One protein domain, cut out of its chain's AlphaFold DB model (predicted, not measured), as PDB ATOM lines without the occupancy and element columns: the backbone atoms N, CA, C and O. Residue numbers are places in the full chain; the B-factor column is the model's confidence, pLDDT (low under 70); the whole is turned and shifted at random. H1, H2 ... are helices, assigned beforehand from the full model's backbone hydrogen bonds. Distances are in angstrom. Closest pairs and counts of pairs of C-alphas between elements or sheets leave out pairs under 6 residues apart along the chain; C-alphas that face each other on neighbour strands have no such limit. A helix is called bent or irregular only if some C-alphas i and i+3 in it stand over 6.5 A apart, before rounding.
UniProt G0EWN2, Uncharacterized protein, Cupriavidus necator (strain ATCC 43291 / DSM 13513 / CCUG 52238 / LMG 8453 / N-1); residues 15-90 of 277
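AT A GLANCE: This is residues 15 to 90 of the 277 residues of an uncharacterized protein of Cupriavidus necator (strain ATCC 43291 / DSM 13513 / CCUG 52238 / LMG 8453 / N-1) (UniProt G0EWN2). One long, gently bent helix, H1, makes the length of this rod; past its last residue the printed part folds back, with short H2 set steeply across from residues 57 to 61 of the second arm, H1b, and the unnamed residues 78 to 90 following H2. Residues 15 to 39, in H1, stick out free. The printed part has 76 residues, two named helices, H1 then H2, and no named strand: all helix, extended, radius of gyration of the C-alphas 22.3 A, spans 75 by 17 by 15 A.

IN THESE COORDINATES: Find C-alpha 15 at (-15.709, 28.150, -3.436), where H1, residues 15 to 65, begins. By its hydrogen bonds it was assigned as one helix, but it is bent: C-alphas 30 and 33 are 6.7 A apart. Arm H1a, residues 15 to 30, measures 22.9 A; arm H1b, residues 33 to 65, measures 47.9 A. H2, residues 72 to 77, ends at C-alpha 77, (-28.609, -30.394, 22.029).

HOW THE PARTS SIT: H1a and H1b stand at a shallow tilt of 30 degrees. Look at residues 57 to 61: with these alone H1b only just touches H2, with 3 pairs of C-alphas within 8 A, the closest those of Ala 57 and Leu 75, 7.3 A. Their tilt is steep, 67 degrees, only just short of about perpendicular, the same way. H1a and H2 are apart. Every O i to N i+4 pair is within hydrogen-bond range in H1a, 28 of 29 in H1b and 1 of 2 in H2.

THE WHOLE: The farthest C-alphas, those of Ile 15 and Gly 66, are 75.2 A apart. The printed part has no cut, and the link from H1 to H2 is short. Confidence is low, under 70, at residue 90.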
ATOM      1  N   ILE A  15     -15.423  27.727  -4.809       77.94
ATOM      2  CA  ILE A  15     -15.709  28.150  -3.436       77.94
ATOM      3  C   ILE A  15     -17.082  27.672  -2.936       77.94
ATOM      4  O   ILE A  15     -17.211  27.322  -1.769       77.94
ATOM      5  N   GLU A  16     -18.092  27.579  -3.803       80.62
ATOM      6  CA  GLU A  16     -19.428  27.081  -3.447       80.62
ATOM      7  C   GLU A  16     -19.395  25.589  -3.098       80.62
ATOM      8  O   GLU A  16     -19.954  25.179  -2.081       80.62
ATOM      9  N   LEU A  17     -18.652  24.789  -3.868       84.25
ATOM     10  CA  LEU A  17     -18.445  23.374  -3.548       84.25
ATOM     11  C   LEU A  17     -17.645  23.184  -2.251       84.25
ATOM     12  O   LEU A  17     -17.968  22.288  -1.469       84.25
ATOM     13  N   LEU A  18     -16.651  24.039  -1.985       80.50
ATOM     14  CA  LEU A  18     -15.887  23.992  -0.733       80.50
ATOM     15  C   LEU A  18     -16.766  24.267   0.493       80.50
ATOM     16  O   LEU A  18     -16.668  23.541   1.481       80.50
ATOM     17  N   VAL A  19     -17.649  25.269   0.431       83.88
ATOM     18  CA  VAL A  19     -18.561  25.592   1.543       83.88
ATOM     19  C   VAL A  19     -19.550  24.452   1.792       83.88
ATOM     20  O   VAL A  19     -19.763  24.067   2.941       83.88
ATOM     21  N   VAL A  20     -20.120  23.862   0.738       88.38
ATOM     22  CA  VAL A  20     -21.050  22.728   0.875       88.38
ATOM     23  C   VAL A  20     -20.360  21.522   1.514       88.38
ATOM     24  O   VAL A  20     -20.908  20.923   2.441       88.38
ATOM     25  N   LEU A  21     -19.144  21.187   1.072       86.88
ATOM     26  CA  LEU A  21     -18.379  20.084   1.652       86.88
ATOM     27  C   LEU A  21     -18.031  20.348   3.123       86.88
ATOM     28  O   LEU A  21     -18.138  19.433   3.939       86.88
ATOM     29  N   ALA A  22     -17.677  21.590   3.472       83.44
ATOM     30  CA  ALA A  22     -17.421  21.983   4.854       83.44
ATOM     31  C   ALA A  22     -18.662  21.775   5.738       83.44
ATOM     32  O   ALA A  22     -18.558  21.145   6.788       83.44
ATOM     33  N   ILE A  23     -19.847  22.205   5.282       88.75
ATOM     34  CA  ILE A  23     -21.107  22.012   6.017       88.75
ATOM     35  C   ILE A  23     -21.409  20.518   6.202       88.75
ATOM     36  O   ILE A  23     -21.720  20.092   7.314       88.75
ATOM     37  N   ILE A  24     -21.282  19.701   5.150       92.12
ATOM     38  CA  ILE A  24     -21.522  18.250   5.237       92.12
ATOM     39  C   ILE A  24     -20.548  17.592   6.227       92.12
ATOM     40  O   ILE A  24     -20.976  16.804   7.071       92.12
ATOM     41  N   ALA A  25     -19.257  17.937   6.169       87.25
ATOM     42  CA  ALA A  25     -18.245  17.404   7.079       87.25
ATOM     43  C   ALA A  25     -18.547  17.757   8.544       87.25
ATOM     44  O   ALA A  25     -18.465  16.897   9.426       87.25
ATOM     45  N   THR A  26     -18.968  18.995   8.811       86.06
ATOM     46  CA  THR A  26     -19.393  19.420  10.146       86.06
ATOM     47  C   THR A  26     -20.619  18.648  10.633       86.06
ATOM     48  O   THR A  26     -20.623  18.166  11.768       86.06
ATOM     49  N   LEU A  27     -21.654  18.508   9.798       87.94
ATOM     50  CA  LEU A  27     -22.874  17.787  10.173       87.94
ATOM     51  C   LEU A  27     -22.571  16.327  10.532       87.94
ATOM     52  O   LEU A  27     -23.065  15.822  11.542       87.94
ATOM     53  N   LEU A  28     -21.712  15.665   9.751       87.12
ATOM     54  CA  LEU A  28     -21.276  14.295  10.026       87.12
ATOM     55  C   LEU A  28     -20.488  14.188  11.338       87.12
ATOM     56  O   LEU A  28     -20.761  13.286  12.130       87.12
ATOM     57  N   SER A  29     -19.575  15.129  11.603       86.19
ATOM     58  CA  SER A  29     -18.785  15.181  12.846       86.19
ATOM     59  C   SER A  29     -19.673  15.234  14.098       86.19
ATOM     60  O   SER A  29     -19.424  14.537  15.082       86.19
ATOM     61  N   LEU A  30     -20.771  15.994  14.041       81.44
ATOM     62  CA  LEU A  30     -21.726  16.115  15.146       81.44
ATOM     63  C   LEU A  30     -22.643  14.896  15.311       81.44
ATOM     64  O   LEU A  30     -22.991  14.531  16.438       81.44
ATOM     65  N   ALA A  31     -23.031  14.248  14.212       83.19
ATOM     66  CA  ALA A  31     -23.932  13.096  14.237       83.19
ATOM     67  C   ALA A  31     -23.245  11.810  14.741       83.19
ATOM     68  O   ALA A  31     -23.848  11.005  15.461       83.19
ATOM     69  N   MET A  32     -21.968  11.621  14.402       82.62
ATOM     70  CA  MET A  32     -21.215  10.390  14.657       82.62
ATOM     71  C   MET A  32     -21.147   9.949  16.143       82.62
ATOM     72  O   MET A  32     -21.447   8.786  16.427       82.62
ATOM     73  N   PRO A  33     -20.841  10.811  17.136       79.56
ATOM     74  CA  PRO A  33     -20.753  10.382  18.540       79.56
ATOM     75  C   PRO A  33     -22.108   9.996  19.154       79.56
ATOM     76  O   PRO A  33     -22.164   9.265  20.146       79.56
ATOM     77  N   GLN A  34     -23.225  10.493  18.618       76.88
ATOM     78  CA  GLN A  34     -24.554  10.058  19.062       76.88
ATOM     79  C   GLN A  34     -24.878   8.658  18.544       76.88
ATOM     80  O   GLN A  34     -25.406   7.839  19.296       76.88
ATOM     81  N   TYR A  35     -24.501   8.370  17.298       81.81
ATOM     82  CA  TYR A  35     -24.692   7.061  16.684       81.81
ATOM     83  C   TYR A  35     -23.986   5.947  17.467       81.81
ATOM     84  O   TYR A  35     -24.615   4.942  17.803       81.81
ATOM     85  N   PHE A  36     -22.719   6.151  17.849       82.44
ATOM     86  CA  PHE A  36     -21.978   5.153  18.630       82.44
ATOM     87  C   PHE A  36     -22.609   4.882  19.999       82.44
ATOM     88  O   PHE A  36     -22.794   3.728  20.368       82.44
ATOM     89  N   ARG A  37     -23.069   5.920  20.709       78.06
ATOM     90  CA  ARG A  37     -23.750   5.744  22.005       78.06
ATOM     91  C   ARG A  37     -25.041   4.933  21.901       78.06
ATOM     92  O   ARG A  37     -25.357   4.180  22.818       78.06
ATOM     93  N   GLN A  38     -25.798   5.091  20.816       81.75
ATOM     94  CA  GLN A  38     -27.002   4.285  20.589       81.75
ATOM     95  C   GLN A  38     -26.645   2.831  20.270       81.75
ATOM     96  O   GLN A  38     -27.300   1.919  20.773       81.75
ATOM     97  N   GLN A  39     -25.577   2.608  19.499       87.00
ATOM     98  CA  GLN A  39     -25.070   1.262  19.237       87.00
ATOM     99  C   GLN A  39     -24.619   0.559  20.518       87.00
ATOM    100  O   GLN A  39     -25.029  -0.574  20.752       87.00
ATOM    101  N   ASP A  40     -23.840   1.223  21.371       85.50
ATOM    102  CA  ASP A  40     -23.340   0.620  22.609       85.50
ATOM    103  C   ASP A  40     -24.486   0.256  23.559       85.50
ATOM    104  O   ASP A  40     -24.522  -0.851  24.095       85.50
ATOM    105  N   LYS A  41     -25.492   1.131  23.690       85.75
ATOM    106  CA  LYS A  41     -26.710   0.844  24.467       85.75
ATOM    107  C   LYS A  41     -27.504  -0.334  23.906       85.75
ATOM    108  O   LYS A  41     -28.009  -1.155  24.674       85.75
ATOM    109  N   ALA A  42     -27.629  -0.428  22.583       87.31
ATOM    110  CA  ALA A  42     -28.300  -1.552  21.941       87.31
ATOM    111  C   ALA A  42     -27.540  -2.864  22.195       87.31
ATOM    112  O   ALA A  42     -28.152  -3.844  22.615       87.31
ATOM    113  N   ARG A  43     -26.207  -2.866  22.037       88.88
ATOM    114  CA  ARG A  43     -25.343  -4.024  22.334       88.88
ATOM    115  C   ARG A  43     -25.462  -4.454  23.792       88.88
ATOM    116  O   ARG A  43     -25.637  -5.634  24.065       88.88
ATOM    117  N   GLU A  44     -25.439  -3.504  24.723       89.12
ATOM    118  CA  GLU A  44     -25.588  -3.780  26.152       89.12
ATOM    119  C   GLU A  44     -26.971  -4.367  26.483       89.12
ATOM    120  O   GLU A  44     -27.087  -5.291  27.287       89.12
ATOM    121  N   THR A  45     -28.026  -3.868  25.839       90.50
ATOM    122  CA  THR A  45     -29.397  -4.374  26.017       90.50
ATOM    123  C   THR A  45     -29.527  -5.810  25.511       90.50
ATOM    124  O   THR A  45     -30.067  -6.661  26.219       90.50
ATOM    125  N   VAL A  46     -28.979  -6.096  24.327       92.06
ATOM    126  CA  VAL A  46     -28.938  -7.451  23.759       92.06
ATOM    127  C   VAL A  46     -28.131  -8.383  24.661       92.06
ATOM    128  O   VAL A  46     -28.614  -9.458  25.005       92.06
ATOM    129  N   LEU A  47     -26.955  -7.957  25.131       91.88
ATOM    130  CA  LEU A  47     -26.127  -8.758  26.033       91.88
ATOM    131  C   LEU A  47     -26.860  -9.091  27.340       91.88
ATOM    132  O   LEU A  47     -26.881 -10.249  27.756       91.88
ATOM    133  N   ARG A  48     -27.497  -8.103  27.979       92.06
ATOM    134  CA  ARG A  48     -28.287  -8.332  29.201       92.06
ATOM    135  C   ARG A  48     -29.400  -9.347  28.968       92.06
ATOM    136  O   ARG A  48     -29.575 -10.251  29.780       92.06
ATOM    137  N   HIS A  49     -30.133  -9.213  27.865       93.62
ATOM    138  CA  HIS A  49     -31.197 -10.146  27.508       93.62
ATOM    139  C   HIS A  49     -30.665 -11.570  27.276       93.62
ATOM    140  O   HIS A  49     -31.223 -12.535  27.807       93.62
ATOM    141  N   ASN A  50     -29.549 -11.694  26.557       91.50
ATOM    142  CA  ASN A  50     -28.893 -12.970  26.282       91.50
ATOM    143  C   ASN A  50     -28.438 -13.657  27.577       91.50
ATOM    144  O   ASN A  50     -28.724 -14.835  27.775       91.50
ATOM    145  N   LEU A  51     -27.809 -12.921  28.501       92.94
ATOM    146  CA  LEU A  51     -27.365 -13.458  29.792       92.94
ATOM    147  C   LEU A  51     -28.527 -13.923  30.675       92.94
ATOM    148  O   LEU A  51     -28.426 -14.967  31.317       92.94
ATOM    149  N   VAL A  52     -29.634 -13.176  30.708       94.12
ATOM    150  CA  VAL A  52     -30.836 -13.581  31.456       94.12
ATOM    151  C   VAL A  52     -31.439 -14.855  30.865       94.12
ATOM    152  O   VAL A  52     -31.792 -15.767  31.608       94.12
ATOM    153  N   THR A  53     -31.505 -14.947  29.536       92.50
ATOM    154  CA  THR A  53     -32.027 -16.129  28.836       92.50
ATOM    155  C   THR A  53     -31.150 -17.359  29.076       92.50
ATOM    156  O   THR A  53     -31.666 -18.424  29.405       92.50
ATOM    157  N   LEU A  54     -29.825 -17.205  28.985       92.44
ATOM    158  CA  LEU A  54     -28.862 -18.265  29.292       92.44
ATOM    159  C   LEU A  54     -28.978 -18.741  30.738       92.44
ATOM    160  O   LEU A  54     -28.987 -19.941  30.991       92.44
ATOM    161  N   ARG A  55     -29.083 -17.805  31.686       94.19
ATOM    162  CA  ARG A  55     -29.238 -18.141  33.101       94.19
ATOM    163  C   ARG A  55     -30.509 -18.944  33.346       94.19
ATOM    164  O   ARG A  55     -30.439 -19.969  34.004       94.19
ATOM    165  N   LYS A  56     -31.630 -18.518  32.763       94.50
ATOM    166  CA  LYS A  56     -32.889 -19.255  32.868       94.50
ATOM    167  C   LYS A  56     -32.751 -20.685  32.337       94.50
ATOM    168  O   LYS A  56     -33.143 -21.616  33.019       94.50
ATOM    169  N   ALA A  57     -32.136 -20.866  31.169       93.12
ATOM    170  CA  ALA A  57     -31.924 -22.198  30.603       93.12
ATOM    171  C   ALA A  57     -31.014 -23.090  31.473       93.12
ATOM    172  O   ALA A  57     -31.207 -24.302  31.525       93.12
ATOM    173  N   LEU A  58     -30.020 -22.502  32.147       94.00
ATOM    174  CA  LEU A  58     -29.166 -23.213  33.105       94.00
ATOM    175  C   LEU A  58     -29.934 -23.628  34.360       94.00
ATOM    176  O   LEU A  58     -29.741 -24.746  34.835       94.00
ATOM    177  N   ASP A  59     -30.773 -22.735  34.883       93.81
ATOM    178  CA  ASP A  59     -31.619 -23.008  36.043       93.81
ATOM    179  C   ASP A  59     -32.625 -24.130  35.701       93.81
ATOM    180  O   ASP A  59     -32.647 -25.142  36.394       93.81
ATOM    181  N   ASP A  60     -33.311 -24.049  34.552       93.12
ATOM    182  CA  ASP A  60     -34.237 -25.088  34.064       93.12
ATOM    183  C   ASP A  60     -33.533 -26.458  33.889       93.12
ATOM    184  O   ASP A  60     -34.043 -27.499  34.304       93.12
ATOM    185  N   TYR A  61     -32.318 -26.485  33.319       94.19
ATOM    186  CA  TYR A  61     -31.536 -27.726  33.194       94.19
ATOM    187  C   TYR A  61     -31.173 -28.309  34.564       94.19
ATOM    188  O   TYR A  61     -31.189 -29.529  34.760       94.19
ATOM    189  N   ARG A  62     -30.794 -27.444  35.513       93.12
ATOM    190  CA  ARG A  62     -30.398 -27.859  36.858       93.12
ATOM    191  C   ARG A  62     -31.587 -28.409  37.636       93.12
ATOM    192  O   ARG A  62     -31.395 -29.392  38.351       93.12
ATOM    193  N   ASP A  63     -32.768 -27.833  37.468       94.44
ATOM    194  CA  ASP A  63     -34.000 -28.315  38.093       94.44
ATOM    195  C   ASP A  63     -34.391 -29.704  37.562       94.44
ATOM    196  O   ASP A  63     -34.748 -30.585  38.344       94.44
ATOM    197  N   ASP A  64     -34.203 -29.957  36.264       93.25
ATOM    198  CA  ASP A  64     -34.505 -31.259  35.654       93.25
ATOM    199  C   ASP A  64     -33.463 -32.352  35.958       93.25
ATOM    200  O   ASP A  64     -33.788 -33.542  36.015       93.25
ATOM    201  N   ARG A  65     -32.176 -31.989  36.067       90.25
ATOM    202  CA  ARG A  65     -31.055 -32.956  36.117       90.25
ATOM    203  C   ARG A  65     -30.305 -32.994  37.440       90.25
ATOM    204  O   ARG A  65     -29.450 -33.863  37.614       90.25
ATOM    205  N   GLY A  66     -30.549 -32.042  38.333       90.94
ATOM    206  CA  GLY A  66     -29.844 -31.890  39.606       90.94
ATOM    207  C   GLY A  66     -28.368 -31.485  39.488       90.94
ATOM    208  O   GLY A  66     -27.693 -31.337  40.507       90.94
ATOM    209  N   LYS A  67     -27.841 -31.292  38.271       89.81
ATOM    210  CA  LYS A  67     -26.446 -30.913  38.001       89.81
ATOM    211  C   LYS A  67     -26.365 -29.832  36.931       89.81
ATOM    212  O   LYS A  67     -27.254 -29.733  36.097       89.81
ATOM    213  N   SER A  68     -25.296 -29.042  36.948       89.81
ATOM    214  CA  SER A  68     -24.994 -28.086  35.876       89.81
ATOM    215  C   SER A  68     -24.464 -28.818  34.632       89.81
ATOM    216  O   SER A  68     -23.828 -29.864  34.791       89.81
ATOM    217  N   PRO A  69     -24.694 -28.296  33.414       90.00
ATOM    218  CA  PRO A  69     -24.134 -28.883  32.199       90.00
ATOM    219  C   PRO A  69     -22.609 -28.708  32.159       90.00
ATOM    220  O   PRO A  69     -22.072 -27.734  32.691       90.00
ATOM    221  N   GLU A  70     -21.911 -29.633  31.502       87.44
ATOM    222  CA  GLU A  70     -20.446 -29.566  31.344       87.44
ATOM    223  C   GLU A  70     -20.034 -28.585  30.234       87.44
ATOM    224  O   GLU A  70     -18.923 -28.055  30.237       87.44
ATOM    225  N   SER A  71     -20.945 -28.309  29.296       89.56
ATOM    226  CA  SER A  71     -20.747 -27.359  28.200       89.56
ATOM    227  C   SER A  71     -22.045 -26.637  27.840       89.56
ATOM    228  O   SER A  71     -23.144 -27.164  28.018       89.56
ATOM    229  N   LEU A  72     -21.930 -25.423  27.296       85.19
ATOM    230  CA  LEU A  72     -23.090 -24.645  26.846       85.19
ATOM    231  C   LEU A  72     -23.800 -25.285  25.638       85.19
ATOM    232  O   LEU A  72     -25.016 -25.148  25.508       85.19
ATOM    233  N   ASP A  73     -23.080 -26.034  24.799       86.88
ATOM    234  CA  ASP A  73     -23.653 -26.739  23.643       86.88
ATOM    235  C   ASP A  73     -24.649 -27.834  24.056       86.88
ATOM    236  O   ASP A  73     -25.606 -28.123  23.332       86.88
ATOM    237  N   GLU A  74     -24.481 -28.409  25.250       87.12
ATOM    238  CA  GLU A  74     -25.401 -29.405  25.804       87.12
ATOM    239  C   GLU A  74     -26.822 -28.839  25.973       87.12
ATOM    240  O   GLU A  74     -27.807 -29.546  25.735       87.12
ATOM    241  N   LEU A  75     -26.945 -27.547  26.309       87.75
ATOM    242  CA  LEU A  75     -28.238 -26.867  26.440       87.75
ATOM    243  C   LEU A  75     -28.979 -26.787  25.099       87.75
ATOM    244  O   LEU A  75     -30.207 -26.884  25.065       87.75
ATOM    245  N   VAL A  76     -28.242 -26.649  23.992       89.81
ATOM    246  CA  VAL A  76     -28.813 -26.611  22.639       89.81
ATOM    247  C   VAL A  76     -29.221 -28.011  22.189       89.81
ATOM    248  O   VAL A  76     -30.346 -28.221  21.732       89.81
ATOM    249  N   GLN A  77     -28.338 -28.995  22.380       88.75
ATOM    250  CA  GLN A  77     -28.609 -30.394  22.029       88.75
ATOM    251  C   GLN A  77     -29.854 -30.926  22.741       88.75
ATOM    252  O   GLN A  77     -30.671 -31.627  22.142       88.75
ATOM    253  N   ARG A  78     -30.029 -30.553  24.013       87.19
ATOM    254  CA  ARG A  78     -31.178 -30.955  24.832       87.19
ATOM    255  C   ARG A  78     -32.368 -30.004  24.768       87.19
ATOM    256  O   ARG A  78     -33.325 -30.206  25.505       87.19
ATOM    257  N   ARG A  79     -32.350 -29.032  23.852       88.50
ATOM    258  CA  ARG A  79     -33.490 -28.156  23.527       88.50
ATOM    259  C   ARG A  79     -33.929 -27.218  24.660       88.50
ATOM    260  O   ARG A  79     -35.019 -26.663  24.567       88.50
ATOM    261  N   TYR A  80     -33.078 -26.973  25.659       88.88
ATOM    262  CA  TYR A  80     -33.264 -25.877  26.624       88.88
ATOM    263  C   TYR A  80     -32.995 -24.517  25.965       88.88
ATOM    264  O   TYR A  80     -33.611 -23.511  26.305       88.88
ATOM    265  N   LEU A  81     -32.110 -24.494  24.963       87.88
ATOM    266  CA  LEU A  81     -31.882 -23.360  24.071       87.88
ATOM    267  C   LEU A  81     -32.096 -23.786  22.619       87.88
ATOM    268  O   LEU A  81     -31.766 -24.902  22.222       87.88
ATOM    269  N   ARG A  82     -32.641 -22.880  21.803       87.38
ATOM    270  CA  ARG A  82     -32.738 -23.097  20.350       87.38
ATOM    271  C   ARG A  82     -31.368 -22.988  19.684       87.38
ATOM    272  O   ARG A  82     -31.055 -23.773  18.797       87.38
ATOM    273  N   GLU A  83     -30.598 -21.997  20.113       85.12
ATOM    274  CA  GLU A  83     -29.249 -21.680  19.662       85.12
ATOM    275  C   GLU A  83     -28.540 -20.885  20.763       85.12
ATOM    276  O   GLU A  83     -29.196 -20.316  21.642       85.12
ATOM    277  N   LEU A  84     -27.208 -20.860  20.732       84.06
ATOM    278  CA  LEU A  84     -26.429 -20.117  21.709       84.06
ATOM    279  C   LEU A  84     -26.396 -18.629  21.316       84.06
ATOM    280  O   LEU A  84     -25.931 -18.309  20.220       84.06
ATOM    281  N   PRO A  85     -26.894 -17.708  22.162       84.75
ATOM    282  CA  PRO A  85     -26.906 -16.294  21.826       84.75
ATOM    283  C   PRO A  85     -25.481 -15.736  21.728       84.75
ATOM    284  O   PRO A  85     -24.631 -16.007  22.575       84.75
ATOM    285  N   LEU A  86     -25.234 -14.921  20.701       81.88
ATOM    286  CA  LEU A  86     -23.928 -14.314  20.444       81.88
ATOM    287  C   LEU A  86     -23.643 -13.164  21.424       81.88
ATOM    288  O   LEU A  86     -24.546 -12.389  21.753       81.88
ATOM    289  N   ASP A  87     -22.385 -13.013  21.847       84.81
ATOM    290  CA  ASP A  87     -21.944 -11.850  22.623       84.81
ATOM    291  C   ASP A  87     -21.635 -10.669  21.676       84.81
ATOM    292  O   ASP A  87     -20.669 -10.747  20.901       84.81
ATOM    293  N   PRO A  88     -22.422  -9.573  21.715       80.75
ATOM    294  CA  PRO A  88     -22.227  -8.411  20.851       80.75
ATOM    295  C   PRO A  88     -21.004  -7.550  21.220       80.75
ATOM    296  O   PRO A  88     -20.680  -6.622  20.478       80.75
ATOM    297  N   LEU A  89     -20.341  -7.801  22.357       80.00
ATOM    298  CA  LEU A  89     -19.147  -7.066  22.792       80.00
ATOM    299  C   LEU A  89     -17.842  -7.779  22.418       80.00
ATOM    300  O   LEU A  89     -16.805  -7.132  22.284       80.00
ATOM    301  N   THR A  90     -17.879  -9.098  22.209       68.81
ATOM    302  CA  THR A  90     -16.691  -9.919  21.896       68.81
ATOM    303  C   THR A  90     -16.530 -10.209  20.398       68.81
ATOM    304  O   THR A  90     -15.520 -10.771  19.977       68.81
TER     305      THR A  90